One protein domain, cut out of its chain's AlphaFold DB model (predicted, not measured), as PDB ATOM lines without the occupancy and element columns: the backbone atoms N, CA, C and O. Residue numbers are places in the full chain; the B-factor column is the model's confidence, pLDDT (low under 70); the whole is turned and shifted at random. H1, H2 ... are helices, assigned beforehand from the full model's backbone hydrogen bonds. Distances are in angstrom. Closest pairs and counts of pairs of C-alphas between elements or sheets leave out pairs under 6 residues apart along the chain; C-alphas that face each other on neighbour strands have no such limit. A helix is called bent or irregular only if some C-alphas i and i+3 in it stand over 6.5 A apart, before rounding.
ATOM      1  N   VAL A 164     261.254 175.094  86.773       86.50
ATOM      2  CA  VAL A 164     259.910 175.403  86.241       86.50
ATOM      3  C   VAL A 164     258.936 175.708  87.386       86.50
ATOM      4  O   VAL A 164     258.146 176.643  87.275       86.50
ATOM      5  N   TRP A 165     259.050 174.967  88.490       90.06
ATOM      6  CA  TRP A 165     258.129 175.001  89.623       90.06
ATOM      7  C   TRP A 165     258.785 175.602  90.870       90.06
ATOM      8  O   TRP A 165     259.552 174.931  91.557       90.06
ATOM      9  N   LEU A 166     258.445 176.853  91.169       88.94
ATOM     10  CA  LEU A 166     258.849 177.606  92.361       88.94
ATOM     11  C   LEU A 166     257.680 177.846  93.324       88.94
ATOM     12  O   LEU A 166     257.898 178.282  94.454       88.94
ATOM     13  N   GLY A 167     256.442 177.585  92.891       87.88
ATOM     14  CA  GLY A 167     255.240 177.860  93.675       87.88
ATOM     15  C   GLY A 167     254.827 179.332  93.667       87.88
ATOM     16  O   GLY A 167     254.065 179.753  94.546       87.88
ATOM     17  N   ASP A 168     255.319 180.111  92.700       91.38
ATOM     18  CA  ASP A 168     254.954 181.509  92.466       91.38
ATOM     19  C   ASP A 168     254.024 181.654  91.243       91.38
ATOM     20  O   ASP A 168     253.739 180.694  90.525       91.38
ATOM     21  N   ASP A 169     253.537 182.869  90.987       89.00
ATOM     22  CA  ASP A 169     252.653 183.145  89.842       89.00
ATOM     23  C   ASP A 169     253.380 183.056  88.480       89.00
ATOM     24  O   ASP A 169     252.748 183.065  87.424       89.00
ATOM     25  N   GLY A 170     254.714 182.951  88.487       90.25
ATOM     26  CA  GLY A 170     255.553 182.782  87.303       90.25
ATOM     27  C   GLY A 170     255.681 181.332  86.826       90.25
ATOM     28  O   GLY A 170     256.205 181.109  85.732       90.25
ATOM     29  N   ASP A 171     255.183 180.356  87.598       92.06
ATOM     30  CA  ASP A 171     255.217 178.927  87.248       92.06
ATOM     31  C   ASP A 171     254.586 178.666  85.873       92.06
ATOM     32  O   ASP A 171     255.109 177.882  85.077       92.06
ATOM     33  N   TRP A 172     253.489 179.363  85.547       93.44
ATOM     34  CA  TRP A 172     252.835 179.202  84.251       93.44
ATOM     35  C   TRP A 172     253.708 179.670  83.086       93.44
ATOM     36  O   TRP A 172     253.834 178.952  82.094       93.44
ATOM     37  N   GLU A 173     254.355 180.834  83.189       92.75
ATOM     38  CA  GLU A 173     255.180 181.335  82.086       92.75
ATOM     39  C   GLU A 173     256.401 180.435  81.866       92.75
ATOM     40  O   GLU A 173     256.723 180.106  80.724       92.75
ATOM     41  N   ARG A 174     257.023 179.935  82.942       91.88
ATOM     42  CA  ARG A 174     258.120 178.959  82.835       91.88
ATOM     43  C   ARG A 174     257.656 177.644  82.210       91.88
ATOM     44  O   ARG A 174     258.305 177.132  81.298       91.88
ATOM     45  N   CYS A 175     256.493 177.138  82.622       91.00
ATOM     46  CA  CYS A 175     255.867 175.956  82.029       91.00
ATOM     47  C   CYS A 175     255.586 176.154  80.525       91.00
ATOM     48  O   CYS A 175     255.925 175.312  79.689       91.00
ATOM     49  N   ARG A 176     255.055 177.319  80.145       89.81
ATOM     50  CA  ARG A 176     254.779 177.694  78.755       89.81
ATOM     51  C   ARG A 176     256.054 177.818  77.918       89.81
ATOM     52  O   ARG A 176     256.052 177.397  76.757       89.81
ATOM     53  N   VAL A 177     257.134 178.374  78.470       89.50
ATOM     54  CA  VAL A 177     258.455 178.414  77.818       89.50
ATOM     55  C   VAL A 177     258.972 176.992  77.579       89.50
ATOM     56  O   VAL A 177     259.356 176.674  76.449       89.50
ATOM     57  N   ALA A 178     258.866 176.102  78.570       87.62
ATOM     58  CA  ALA A 178     259.245 174.697  78.420       87.62
ATOM     59  C   ALA A 178     258.447 173.993  77.302       87.62
ATOM     60  O   ALA A 178     259.027 173.316  76.448       87.62
ATOM     61  N   PHE A 179     257.130 174.213  77.216       88.12
ATOM     62  CA  PHE A 179     256.311 173.651  76.132       88.12
ATOM     63  C   PHE A 179     256.660 174.194  74.751       88.12
ATOM     64  O   PHE A 179     256.604 173.441  73.774       88.12
ATOM     65  N   LYS A 180     257.016 175.479  74.645       86.44
ATOM     66  CA  LYS A 180     257.457 176.072  73.376       86.44
ATOM     67  C   LYS A 180     258.757 175.441  72.887       86.44
ATOM     68  O   LYS A 180     258.872 175.208  71.686       86.44
ATOM     69  N   ARG A 181     259.687 175.128  73.794       82.12
ATOM     70  CA  ARG A 181     260.943 174.451  73.442       82.12
ATOM     71  C   ARG A 181     260.708 173.015  72.971       82.12
ATOM     72  O   ARG A 181     261.293 172.594  71.981       82.12
ATOM     73  N   ILE A 182     259.808 172.289  73.635       83.69
ATOM     74  CA  ILE A 182     259.486 170.892  73.302       83.69
ATOM     75  C   ILE A 182     258.713 170.765  71.981       83.69
ATOM     76  O   ILE A 182     258.920 169.820  71.219       83.69
ATOM     77  N   GLY A 183     257.789 171.693  71.712       77.19
ATOM     78  CA  GLY A 183     257.072 171.842  70.441       77.19
ATOM     79  C   GLY A 183     256.026 170.765  70.108       77.19
ATOM     80  O   GLY A 183     254.995 171.090  69.520       77.19
ATOM     81  N   ARG A 184     256.231 169.501  70.501       84.88
ATOM     82  CA  ARG A 184     255.365 168.356  70.159       84.88
ATOM     83  C   ARG A 184     254.465 167.932  71.312       84.88
ATOM     84  O   ARG A 184     254.922 167.816  72.442       84.88
ATOM     85  N   ASP A 185     253.211 167.615  71.004       89.81
ATOM     86  CA  ASP A 185     252.218 167.230  72.013       89.81
ATOM     87  C   ASP A 185     252.583 165.952  72.773       89.81
ATOM     88  O   ASP A 185     252.470 165.945  73.992       89.81
ATOM     89  N   GLY A 186     253.093 164.918  72.093       88.19
ATOM     90  CA  GLY A 186     253.518 163.678  72.760       88.19
ATOM     91  C   GLY A 186     254.553 163.937  73.856       88.19
ATOM     92  O   GLY A 186     254.366 163.534  74.997       88.19
ATOM     93  N   ARG A 187     255.579 164.739  73.557       85.75
ATOM     94  CA  ARG A 187     256.601 165.117  74.543       85.75
ATOM     95  C   ARG A 187     256.078 166.050  75.639       85.75
ATOM     96  O   ARG A 187     256.548 165.986  76.769       85.75
ATOM     97  N   LYS A 188     255.090 166.906  75.345       91.62
ATOM     98  CA  LYS A 188     254.399 167.688  76.389       91.62
ATOM     99  C   LYS A 188     253.652 166.762  77.354       91.62
ATOM    100  O   LYS A 188     253.708 166.982  78.557       91.62
ATOM    101  N   LEU A 189     252.974 165.729  76.844       92.31
ATOM    102  CA  LEU A 189     252.287 164.732  77.672       92.31
ATOM    103  C   LEU A 189     253.272 163.940  78.530       92.31
ATOM    104  O   LEU A 189     253.013 163.729  79.709       92.31
ATOM    105  N   GLU A 190     254.415 163.545  77.970       88.38
ATOM    106  CA  GLU A 190     255.492 162.892  78.721       88.38
ATOM    107  C   GLU A 190     256.018 163.782  79.850       88.38
ATOM    108  O   GLU A 190     256.163 163.318  80.981       88.38
ATOM    109  N   LEU A 191     256.235 165.071  79.572       89.50
ATOM    110  CA  LEU A 191     256.657 166.038  80.581       89.50
ATOM    111  C   LEU A 191     255.620 166.175  81.706       89.50
ATOM    112  O   LEU A 191     255.988 166.148  82.880       89.50
ATOM    113  N   TRP A 192     254.329 166.241  81.368       91.81
ATOM    114  CA  TRP A 192     253.248 166.239  82.356       91.81
ATOM    115  C   TRP A 192     253.226 164.963  83.194       91.81
ATOM    116  O   TRP A 192     253.219 165.048  84.421       91.81
ATOM    117  N   LYS A 193     253.266 163.784  82.558       90.31
ATOM    118  CA  LYS A 193     253.317 162.492  83.264       90.31
ATOM    119  C   LYS A 193     254.465 162.461  84.262       90.31
ATOM    120  O   LYS A 193     254.294 162.024  85.397       90.31
ATOM    121  N   ARG A 194     255.608 163.008  83.858       85.25
ATOM    122  CA  ARG A 194     256.807 163.068  84.680       85.25
ATOM    123  C   ARG A 194     256.689 164.044  85.850       85.25
ATOM    124  O   ARG A 194     257.077 163.680  86.956       85.25
ATOM    125  N   TRP A 195     256.113 165.230  85.654       89.12
ATOM    126  CA  TRP A 195     255.819 166.154  86.758       89.12
ATOM    127  C   TRP A 195     254.847 165.559  87.780       89.12
ATOM    128  O   TRP A 195     254.982 165.818  88.972       89.12
ATOM    129  N   PHE A 196     253.918 164.710  87.339       87.25
ATOM    130  CA  PHE A 196     253.019 163.980  88.232       87.25
ATOM    131  C   PHE A 196     253.612 162.703  88.826       87.25
ATOM    132  O   PHE A 196     253.033 162.146  89.755       87.25
ATOM    133  N   GLY A 197     254.776 162.256  88.354       84.19
ATOM    134  CA  GLY A 197     255.401 161.017  88.814       84.19
ATOM    135  C   GLY A 197     254.700 159.750  88.319       84.19
ATOM    136  O   GLY A 197     254.891 158.689  88.910       84.19
ATOM    137  N   PHE A 198     253.915 159.823  87.239       81.94
ATOM    138  CA  PHE A 198     253.439 158.624  86.554       81.94
ATOM    139  C   PHE A 198     254.641 157.951  85.890       81.94
ATOM    140  O   PHE A 198     255.159 158.428  84.879       81.94
ATOM    141  N   GLY A 199     255.129 156.872  86.504       59.53
ATOM    142  CA  GLY A 199     256.200 156.061  85.943       59.53
ATOM    143  C   GLY A 199     255.818 155.546  84.557       59.53
ATOM    144  O   GLY A 199     254.678 155.147  84.317       59.53
ATOM    145  N   GLY A 239     267.929 169.896  79.913       52.03
ATOM    146  CA  GLY A 239     268.684 170.495  81.025       52.03
ATOM    147  C   GLY A 239     267.904 170.611  82.352       52.03
ATOM    148  O   GLY A 239     268.345 171.289  83.282       52.03
ATOM    149  N   VAL A 240     266.735 169.966  82.475       54.62
ATOM    150  CA  VAL A 240     265.851 170.064  83.649       54.62
ATOM    151  C   VAL A 240     266.276 169.014  84.675       54.62
ATOM    152  O   VAL A 240     266.141 167.816  84.429       54.62
ATOM    153  N   ARG A 241     266.735 169.425  85.864       51.88
ATOM    154  CA  ARG A 241     266.898 168.495  86.997       51.88
ATOM    155  C   ARG A 241     265.528 168.145  87.565       51.88
ATOM    156  O   ARG A 241     264.819 169.000  88.085       51.88
ATOM    157  N   LEU A 242     265.154 166.878  87.450       56.09
ATOM    158  CA  LEU A 242     263.787 166.420  87.682       56.09
ATOM    159  C   LEU A 242     263.530 166.096  89.147       56.09
ATOM    160  O   LEU A 242     263.560 164.947  89.579       56.09
ATOM    161  N   ILE A 243     263.244 167.152  89.899       66.94
ATOM    162  CA  ILE A 243     262.554 167.052  91.179       66.94
ATOM    163  C   ILE A 243     261.059 167.046  90.858       66.94
ATOM    164  O   ILE A 243     260.574 167.934  90.158       66.94
ATOM    165  N   GLN A 244     260.336 166.030  91.334       80.75
ATOM    166  CA  GLN A 244     258.880 166.003  91.231       80.75
ATOM    167  C   GLN A 244     258.334 167.239  91.964       80.75
ATOM    168  O   GLN A 244     258.556 167.369  93.171       80.75
ATOM    169  N   PRO A 245     257.687 168.182  91.260       85.50
ATOM    170  CA  PRO A 245     257.205 169.398  91.891       85.50
ATOM    171  C   PRO A 245     256.092 169.088  92.901       85.50
ATOM    172  O   PRO A 245     255.318 168.143  92.707       85.50
ATOM    173  N   PRO A 246     255.956 169.895  93.967       88.31
ATOM    174  CA  PRO A 246     254.823 169.791  94.871       88.31
ATOM    175  C   PRO A 246     253.496 169.888  94.108       88.31
ATOM    176  O   PRO A 246     253.283 170.813  93.319       88.31
ATOM    177  N   ARG A 247     252.574 168.954  94.378       89.12
ATOM    178  CA  ARG A 247     251.256 168.879  93.714       89.12
ATOM    179  C   ARG A 247     250.483 170.198  93.799       89.12
ATOM    180  O   ARG A 247     249.771 170.545  92.865       89.12
ATOM    181  N   GLU A 248     250.648 170.946  94.887       91.75
ATOM    182  CA  GLU A 248     249.987 172.236  95.119       91.75
ATOM    183  C   GLU A 248     250.351 173.299  94.074       91.75
ATOM    184  O   GLU A 248     249.502 174.111  93.700       91.75
ATOM    185  N   TYR A 249     251.591 173.291  93.583       93.31
ATOM    186  CA  TYR A 249     252.071 174.283  92.616       93.31
ATOM    187  C   TYR A 249     251.436 174.016  91.253       93.31
ATOM    188  O   TYR A 249     250.837 174.901  90.639       93.31
ATOM    189  N   ILE A 250     251.446 172.744  90.849       92.62
ATOM    190  CA  ILE A 250     250.780 172.278  89.637       92.62
ATOM    191  C   ILE A 250     249.268 172.531  89.705       92.62
ATOM    192  O   ILE A 250     248.690 173.058  88.754       92.62
ATOM    193  N   ALA A 251     248.628 172.206  90.832       93.75
ATOM    194  CA  ALA A 251     247.195 172.409  91.038       93.75
ATOM    195  C   ALA A 251     246.795 173.881  90.869       93.75
ATOM    196  O   ALA A 251     245.799 174.171  90.207       93.75
ATOM    197  N   ARG A 252     247.592 174.815  91.405       94.25
ATOM    198  CA  ARG A 252     247.362 176.257  91.241       94.25
ATOM    199  C   ARG A 252     247.420 176.670  89.772       94.25
ATOM    200  O   ARG A 252     246.518 177.360  89.306       94.25
ATOM    201  N   VAL A 253     248.438 176.220  89.039       94.75
ATOM    202  CA  VAL A 253     248.586 176.537  87.610       94.75
ATOM    203  C   VAL A 253     247.442 175.950  86.784       94.75
ATOM    204  O   VAL A 253     246.897 176.640  85.929       94.75
ATOM    205  N   ILE A 254     247.022 174.715  87.062       94.38
ATOM    206  CA  ILE A 254     245.882 174.082  86.382       94.38
ATOM    207  C   ILE A 254     244.579 174.822  86.670       94.38
ATOM    208  O   ILE A 254     243.785 175.035  85.755       94.38
ATOM    209  N   ARG A 255     244.366 175.236  87.922       93.31
ATOM    210  CA  ARG A 255     243.186 176.006  88.312       93.31
ATOM    211  C   ARG A 255     243.153 177.355  87.595       93.31
ATOM    212  O   ARG A 255     242.110 177.750  87.110       93.31
ATOM    213  N   THR A 256     244.264 178.069  87.471       94.06
ATOM    214  CA  THR A 256     244.229 179.404  86.845       94.06
ATOM    215  C   THR A 256     244.291 179.350  85.315       94.06
ATOM    216  O   THR A 256     243.617 180.123  84.642       94.06
ATOM    217  N   HIS A 257     245.072 178.426  84.747       94.25
ATOM    218  CA  HIS A 257     245.433 178.407  83.321       94.25
ATOM    219  C   HIS A 257     245.009 177.130  82.587       94.25
ATOM    220  O   HIS A 257     245.469 176.864  81.477       94.25
ATOM    221  N   GLY A 258     244.115 176.326  83.164       90.94
ATOM    222  CA  GLY A 258     243.671 175.051  82.595       90.94
ATOM    223  C   GLY A 258     243.213 175.123  81.135       90.94
ATOM    224  O   GLY A 258     243.579 174.281  80.311       90.94
ATOM    225  N   SER A 259     242.461 176.169  80.790       89.62
ATOM    226  CA  SER A 259     241.987 176.407  79.423       89.62
ATOM    227  C   SER A 259     243.131 176.735  78.456       89.62
ATOM    228  O   SER A 259     243.166 176.209  77.342       89.62
ATOM    229  N   GLU A 260     244.098 177.550  78.880       91.44
ATOM    230  CA  GLU A 260     245.284 177.892  78.092       91.44
ATOM    231  C   GLU A 260     246.178 176.669  77.877       91.44
ATOM    232  O   GLU A 260     246.654 176.446  76.763       91.44
ATOM    233  N   ILE A 261     246.353 175.837  78.911       93.94
ATOM    234  CA  ILE A 261     247.106 174.578  78.840       93.94
ATOM    235  C   ILE A 261     246.501 173.663  77.774       93.94
ATOM    236  O   ILE A 261     247.219 173.192  76.891       93.94
ATOM    237  N   LEU A 262     245.179 173.470  77.780       90.69
ATOM    238  CA  LEU A 262     244.483 172.658  76.775       90.69
ATOM    239  C   LEU A 262     244.644 173.202  75.348       90.69
ATOM    240  O   LEU A 262     244.710 172.432  74.386       90.69
ATOM    241  N   GLN A 263     244.745 174.522  75.192       89.31
ATOM    242  CA  GLN A 263     244.999 175.155  73.896       89.31
ATOM    243  C   GLN A 263     246.443 174.973  73.414       89.31
ATOM    244  O   GLN A 263     246.699 175.110  72.216       89.31
ATOM    245  N   THR A 264     247.387 174.635  74.301       91.50
ATOM    246  CA  THR A 264     248.771 174.343  73.889       91.50
ATOM    247  C   THR A 264     248.907 173.018  73.145       91.50
ATOM    248  O   THR A 264     249.860 172.857  72.377       91.50
ATOM    249  N   PHE A 265     247.975 172.085  73.348       90.56
ATOM    250  CA  PHE A 265     247.886 170.858  72.567       90.56
ATOM    251  C   PHE A 265     247.204 171.155  71.236       90.56
ATOM    252  O   PHE A 265     246.201 171.862  71.189       90.56
ATOM    253  N   ILE A 266     247.745 170.629  70.146       87.62
ATOM    254  CA  ILE A 266     247.212 170.784  68.793       87.62
ATOM    255  C   ILE A 266     246.145 169.715  68.549       87.62
ATOM    256  O   ILE A 266     245.035 170.026  68.098       87.62
ATOM    257  N   PHE A 267     246.467 168.463  68.874       85.25
ATOM    258  CA  PHE A 267     245.617 167.322  68.560       85.25
ATOM    259  C   PHE A 267     244.541 167.108  69.633       85.25
ATOM    260  O   PHE A 267     244.812 167.271  70.822       85.25
ATOM    261  N   PRO A 268     243.306 166.750  69.237       85.12
ATOM    262  CA  PRO A 268     242.237 166.481  70.195       85.12
ATOM    263  C   PRO A 268     242.531 165.242  71.049       85.12
ATOM    264  O   PRO A 268     242.267 165.268  72.242       85.12
ATOM    265  N   ASP A 269     243.171 164.220  70.477       83.81
ATOM    266  CA  ASP A 269     243.597 163.024  71.211       83.81
ATOM    267  C   ASP A 269     244.605 163.359  72.322       83.81
ATOM    268  O   ASP A 269     244.461 162.925  73.458       83.81
ATOM    269  N   SER A 270     245.557 164.257  72.047       91.50
ATOM    270  CA  SER A 270     246.486 164.746  73.070       91.50
ATOM    271  C   SER A 270     245.775 165.480  74.207       91.50
ATOM    272  O   SER A 270     246.200 165.393  75.355       91.50
ATOM    273  N   ARG A 271     244.692 166.212  73.910       91.56
ATOM    274  CA  ARG A 271     243.880 166.865  74.948       91.56
ATOM    275  C   ARG A 271     243.159 165.829  75.803       91.56
ATOM    276  O   ARG A 271     243.170 165.977  77.018       91.56
ATOM    277  N   ALA A 272     242.595 164.787  75.191       88.19
ATOM    278  CA  ALA A 272     241.973 163.678  75.914       88.19
ATOM    279  C   ALA A 272     242.982 162.993  76.849       88.19
ATOM    280  O   ALA A 272     242.744 162.908  78.049       88.19
ATOM    281  N   GLN A 273     244.163 162.635  76.335       91.19
ATOM    282  CA  GLN A 273     245.233 162.033  77.138       91.19
ATOM    283  C   GLN A 273     245.707 162.955  78.269       91.19
ATOM    284  O   GLN A 273     246.000 162.497  79.369       91.19
ATOM    285  N   PHE A 274     245.777 164.270  78.035       94.00
ATOM    286  CA  PHE A 274     246.076 165.220  79.104       94.00
ATOM    287  C   PHE A 274     244.994 165.214  80.190       94.00
ATOM    288  O   PHE A 274     245.325 165.203  81.372       94.00
ATOM    289  N   LEU A 275     243.714 165.174  79.814       92.75
ATOM    290  CA  LEU A 275     242.615 165.070  80.776       92.75
ATOM    291  C   LEU A 275     242.685 163.770  81.586       92.75
ATOM    292  O   LEU A 275     242.478 163.820  82.793       92.75
ATOM    293  N   GLU A 276     243.047 162.647  80.964       91.62
ATOM    294  CA  GLU A 276     243.279 161.374  81.664       91.62
ATOM    295  C   GLU A 276     244.431 161.472  82.673       91.62
ATOM    296  O   GLU A 276     244.311 160.992  83.796       91.62
ATOM    297  N   ILE A 277     245.533 162.143  82.315       92.75
ATOM    298  CA  ILE A 277     246.661 162.391  83.231       92.75
ATOM    299  C   ILE A 277     246.206 163.231  84.434       92.75
ATOM    300  O   ILE A 277     246.590 162.957  85.569       92.75
ATOM    301  N   ILE A 278     245.390 164.257  84.196       93.50
ATOM    302  CA  ILE A 278     244.877 165.154  85.240       93.50
ATOM    303  C   ILE A 278     243.871 164.440  86.149       93.50
ATOM    304  O   ILE A 278     243.866 164.677  87.358       93.50
ATOM    305  N   ASP A 279     243.044 163.560  85.584       91.94
ATOM    306  CA  ASP A 279     242.117 162.707  86.327       91.94
ATOM    307  C   ASP A 279     242.867 161.689  87.192       91.94
ATOM    308  O   ASP A 279     242.631 161.609  88.395       91.94
ATOM    309  N   ALA A 280     243.874 161.014  86.628       91.25
ATOM    310  CA  ALA A 280     244.751 160.111  87.370       91.25
ATOM    311  C   ALA A 280     245.513 160.820  88.504       91.25
ATOM    312  O   ALA A 280     245.845 160.200  89.515       91.25
ATOM    313  N   ALA A 281     245.793 162.121  88.355       91.56
ATOM    314  CA  ALA A 281     246.441 162.944  89.376       91.56
ATOM    315  C   ALA A 281     245.452 163.512  90.408       91.56
ATOM    316  O   ALA A 281     245.865 164.259  91.301       91.56
ATOM    317  N   ASP A 282     244.159 163.194  90.280       93.50
ATOM    318  CA  ASP A 282     243.078 163.702  91.123       93.50
ATOM    319  C   ASP A 282     243.044 165.250  91.135       93.50
ATOM    320  O   ASP A 282     242.817 165.913  92.145       93.50
ATOM    321  N   LEU A 283     243.343 165.869  89.989       92.94
ATOM    322  CA  LEU A 283     243.322 167.326  89.790       92.94
ATOM    323  C   LEU A 283     242.223 167.772  88.822       92.94
ATOM    324  O   LEU A 283     242.123 168.952  88.482       92.94
ATOM    325  N   LEU A 284     241.351 166.856  88.400       89.81
ATOM    326  CA  LEU A 284     240.261 167.178  87.485       89.81
ATOM    327  C   LEU A 284     239.253 168.159  88.107       89.81
ATOM    328  O   LEU A 284     238.687 168.993  87.401       89.81
ATOM    329  N   GLY A 285     239.053 168.096  89.429       88.31
ATOM    330  CA  GLY A 285     238.262 169.085  90.166       88.31
ATOM    331  C   GLY A 285     238.853 170.491  90.062       88.31
ATOM    332  O   GLY A 285     238.124 171.440  89.789       88.31
ATOM    333  N   GLU A 286     240.176 170.608  90.173       91.69
ATOM    334  CA  GLU A 286     240.892 171.886  90.100       91.69
ATOM    335  C   GLU A 286     240.808 172.520  88.715       91.69
ATOM    336  O   GLU A 286     240.534 173.715  88.586       91.69
ATOM    337  N   LEU A 287     240.952 171.696  87.675       89.12
ATOM    338  CA  LEU A 287     240.756 172.116  86.291       89.12
ATOM    339  C   LEU A 287     239.332 172.648  86.068       89.12
ATOM    340  O   LEU A 287     239.147 173.706  85.471       89.12
ATOM    341  N   LYS A 288     238.318 171.938  86.582       87.69
ATOM    342  CA  LYS A 288     236.903 172.330  86.458       87.69
ATOM    343  C   LYS A 288     236.592 173.625  87.203       87.69
ATOM    344  O   LYS A 288     235.860 174.460  86.675       87.69
ATOM    345  N   SER A 289     237.135 173.798  88.409       86.19
ATOM    346  CA  SER A 289     236.970 175.021  89.199       86.19
ATOM    347  C   SER A 289     237.584 176.237  88.511       86.19
ATOM    348  O   SER A 289     237.031 177.326  88.597       86.19
ATOM    349  N   GLY A 290     238.687 176.032  87.795       81.31
ATOM    350  CA  GLY A 290     239.389 177.065  87.047       81.31
ATOM    351  C   GLY A 290     238.691 177.607  85.808       81.31
ATOM    352  O   GLY A 290     238.895 178.750  85.409       81.31
ATOM    353  N   MET A 291     237.870 176.778  85.167       79.94
ATOM    354  CA  MET A 291     237.294 177.111  83.867       79.94
ATOM    355  C   MET A 291     236.039 177.992  83.944       79.94
ATOM    356  O   MET A 291     235.571 178.372  82.882       79.94
ATOM    357  N   GLU A 292     235.511 178.313  85.140       63.81
ATOM    358  CA  GLU A 292     234.400 179.254  85.459       63.81
ATOM    359  C   GLU A 292     233.157 179.287  84.528       63.81
ATOM    360  O   GLU A 292     232.286 180.146  84.665       63.81
ATOM    361  N   VAL A 293     232.993 178.340  83.605       54.84
ATOM    362  CA  VAL A 293     231.907 178.346  82.622       54.84
ATOM    363  C   VAL A 293     230.823 177.364  83.060       54.84
ATOM    364  O   VAL A 293     231.061 176.183  83.281       54.84
ATOM    365  N   ALA A 294     229.580 177.836  83.147       48.03
ATOM    366  CA  ALA A 294     228.406 177.037  83.526       48.03
ATOM    367  C   ALA A 294     228.115 175.824  82.600       48.03
ATOM    368  O   ALA A 294     227.208 175.046  82.877       48.03
ATOM    369  N   ASP A 295     228.903 175.641  81.536       50.41
ATOM    370  CA  ASP A 295     228.773 174.626  80.482       50.41
ATOM    371  C   ASP A 295     229.974 173.646  80.439       50.41
ATOM    372  O   ASP A 295     230.300 173.043  79.413       50.41
ATOM    373  N   ASN A 296     230.666 173.484  81.575       54.81
ATOM    374  CA  ASN A 296     231.891 172.680  81.725       54.81
ATOM    375  C   ASN A 296     231.743 171.204  81.318       54.81
ATOM    376  O   ASN A 296     232.729 170.578  80.929       54.81
ATOM    377  N   ALA A 297     230.532 170.643  81.394       55.19
ATOM    378  CA  ALA A 297     230.283 169.275  80.956       55.19
ATOM    379  C   ALA A 297     230.437 169.147  79.437       55.19
ATOM    380  O   ALA A 297     231.132 168.251  78.994       55.19
ATOM    381  N   GLN A 298     229.888 170.074  78.645       54.62
ATOM    382  CA  GLN A 298     229.940 169.989  77.182       54.62
ATOM    383  C   GLN A 298     231.345 170.225  76.630       54.62
ATOM    384  O   GLN A 298     231.734 169.588  75.656       54.62
ATOM    385  N   VAL A 299     232.120 171.128  77.241       56.53
ATOM    386  CA  VAL A 299     233.495 171.397  76.797       56.53
ATOM    387  C   VAL A 299     234.394 170.206  77.106       56.53
ATOM    388  O   VAL A 299     235.142 169.788  76.234       56.53
ATOM    389  N   LEU A 300     234.309 169.625  78.306       60.72
ATOM    390  CA  LEU A 300     235.086 168.427  78.628       60.72
ATOM    391  C   LEU A 300     234.616 167.213  77.816       60.72
ATOM    392  O   LEU A 300     235.471 166.506  77.302       60.72
ATOM    393  N   ASP A 301     233.307 167.038  77.609       59.00
ATOM    394  CA  ASP A 301     232.726 165.952  76.798       59.00
ATOM    395  C   ASP A 301     233.125 166.063  75.316       59.00
ATOM    396  O   ASP A 301     233.443 165.071  74.662       59.00
ATOM    397  N   PHE A 302     233.238 167.295  74.803       58.19
ATOM    398  CA  PHE A 302     233.785 167.564  73.473       58.19
ATOM    399  C   PHE A 302     235.239 167.089  73.325       58.19
ATOM    400  O   PHE A 302     235.645 166.696  72.230       58.19
ATOM    401  N   TRP A 303     236.025 167.109  74.406       59.28
ATOM    402  CA  TRP A 303     237.436 166.710  74.392       59.28
ATOM    403  C   TRP A 303     237.689 165.277  74.863       59.28
ATOM    404  O   TRP A 303     238.713 164.718  74.485       59.28
ATOM    405  N   SER A 304     236.802 164.671  75.657       55.94
ATOM    406  CA  SER A 304     237.028 163.341  76.237       55.94
ATOM    407  C   SER A 304     236.650 162.180  75.322       55.94
ATOM    408  O   SER A 304     236.919 161.043  75.684       55.94
ATOM    409  N   TYR A 305     236.013 162.413  74.166       53.53
ATOM    410  CA  TYR A 305     235.498 161.360  73.262       53.53
ATOM    411  C   TYR A 305     234.623 160.284  73.937       53.53
ATOM    412  O   TYR A 305     234.246 159.298  73.298       53.53
ATOM    413  N   ALA A 306     234.268 160.466  75.210       43.22
ATOM    414  CA  ALA A 306     233.373 159.591  75.928       43.22
ATOM    415  C   ALA A 306     232.012 159.660  75.224       43.22
ATOM    416  O   ALA A 306     231.520 160.754  74.941       43.22
ATOM    417  N   PRO A 307     231.394 158.521  74.873       42.28
ATOM    418  CA  PRO A 307     230.045 158.546  74.343       42.28
ATOM    419  C   PRO A 307     229.139 159.110  75.436       42.28
ATOM    420  O   PRO A 307     228.934 158.458  76.461       42.28
ATOM    421  N   GLY A 308     228.633 160.328  75.220       41.94
ATOM    422  CA  GLY A 308     227.729 161.005  76.141       41.94
ATOM    423  C   GLY A 308     226.645 160.041  76.607       41.94
ATOM    424  O   GLY A 308     225.882 159.497  75.801       41.94
TER     425      GLY A 308
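What this domain is: This is residues 164 to 199 and 239 to 308 of the 316 residues of the protein "Pex24p domain-containing protein" of Fomitopsis pinicola (strain FP-58527) (UniProt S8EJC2). Six helices fill an elongated outline: H2 and H4 lie side by side and run the same way, while the sharply kinked H3, nearest to the middle, meets H1 near the beginning of H1, at Trp 172. H5 packs on residues 251 to 258 of H3, and H6 packs on H4 at one end of the longest axis. The printed part has 106 residues with six named helices, H1 to H6 in chain order, and no named strand; the class is all helix. It is compact, with a radius of gyration of the C-alphas of 13.3 A and spans of 42 by 25 by 24 A.

How they stand to each other: Start at H1, residues 171 to 182; it touches H3, residues 247 to 264, the same way at a steep tilt of 51 degrees, with the closest C-alphas, Trp 172 and Val 253, 6.0 A apart. H2, residues 185 to 196, touches H4, residues 268 to 280, the same way at a shallow tilt of 6 degrees; their closest C-alphas, Asp 185 and Ser 270, are 6.3 A apart. H3 has a kink of 85 degrees near residue 257 and is irregular, C-alphas 256 and 259 being 8.3 A apart. With residues 251 to 258 alone it touches H5, residues 284 to 290, only just about perpendicular at 73 degrees; look at the closest C-alphas, Arg 255 and Gly 290, 4.1 A apart. H6, residues 296 to 304, touches H4, opposite ways at a steep tilt of 67 degrees, closest at C-alphas Ala 272 and Ser 304, 5.0 A. Every O i to N i+4 pair is within hydrogen-bond range in H1, H2, H4, H5 and H6, and 12 of 14 in H3.

Where its parts are: Find C-alpha 171 at (255.217, 178.927, 87.248), where H1 begins its 16.7 A. H2 spans 16.6 A, H3 20.7 A and H4 18.5 A; H6 ends at C-alpha 304, (237.028, 163.341, 76.237).

The domain as a whole: Residues 200 to 238 are cut out, with 19.7 A between C-alphas 199 and 239. Confidence is under 70 at residues 199, 239 to 243 and 292 to 308.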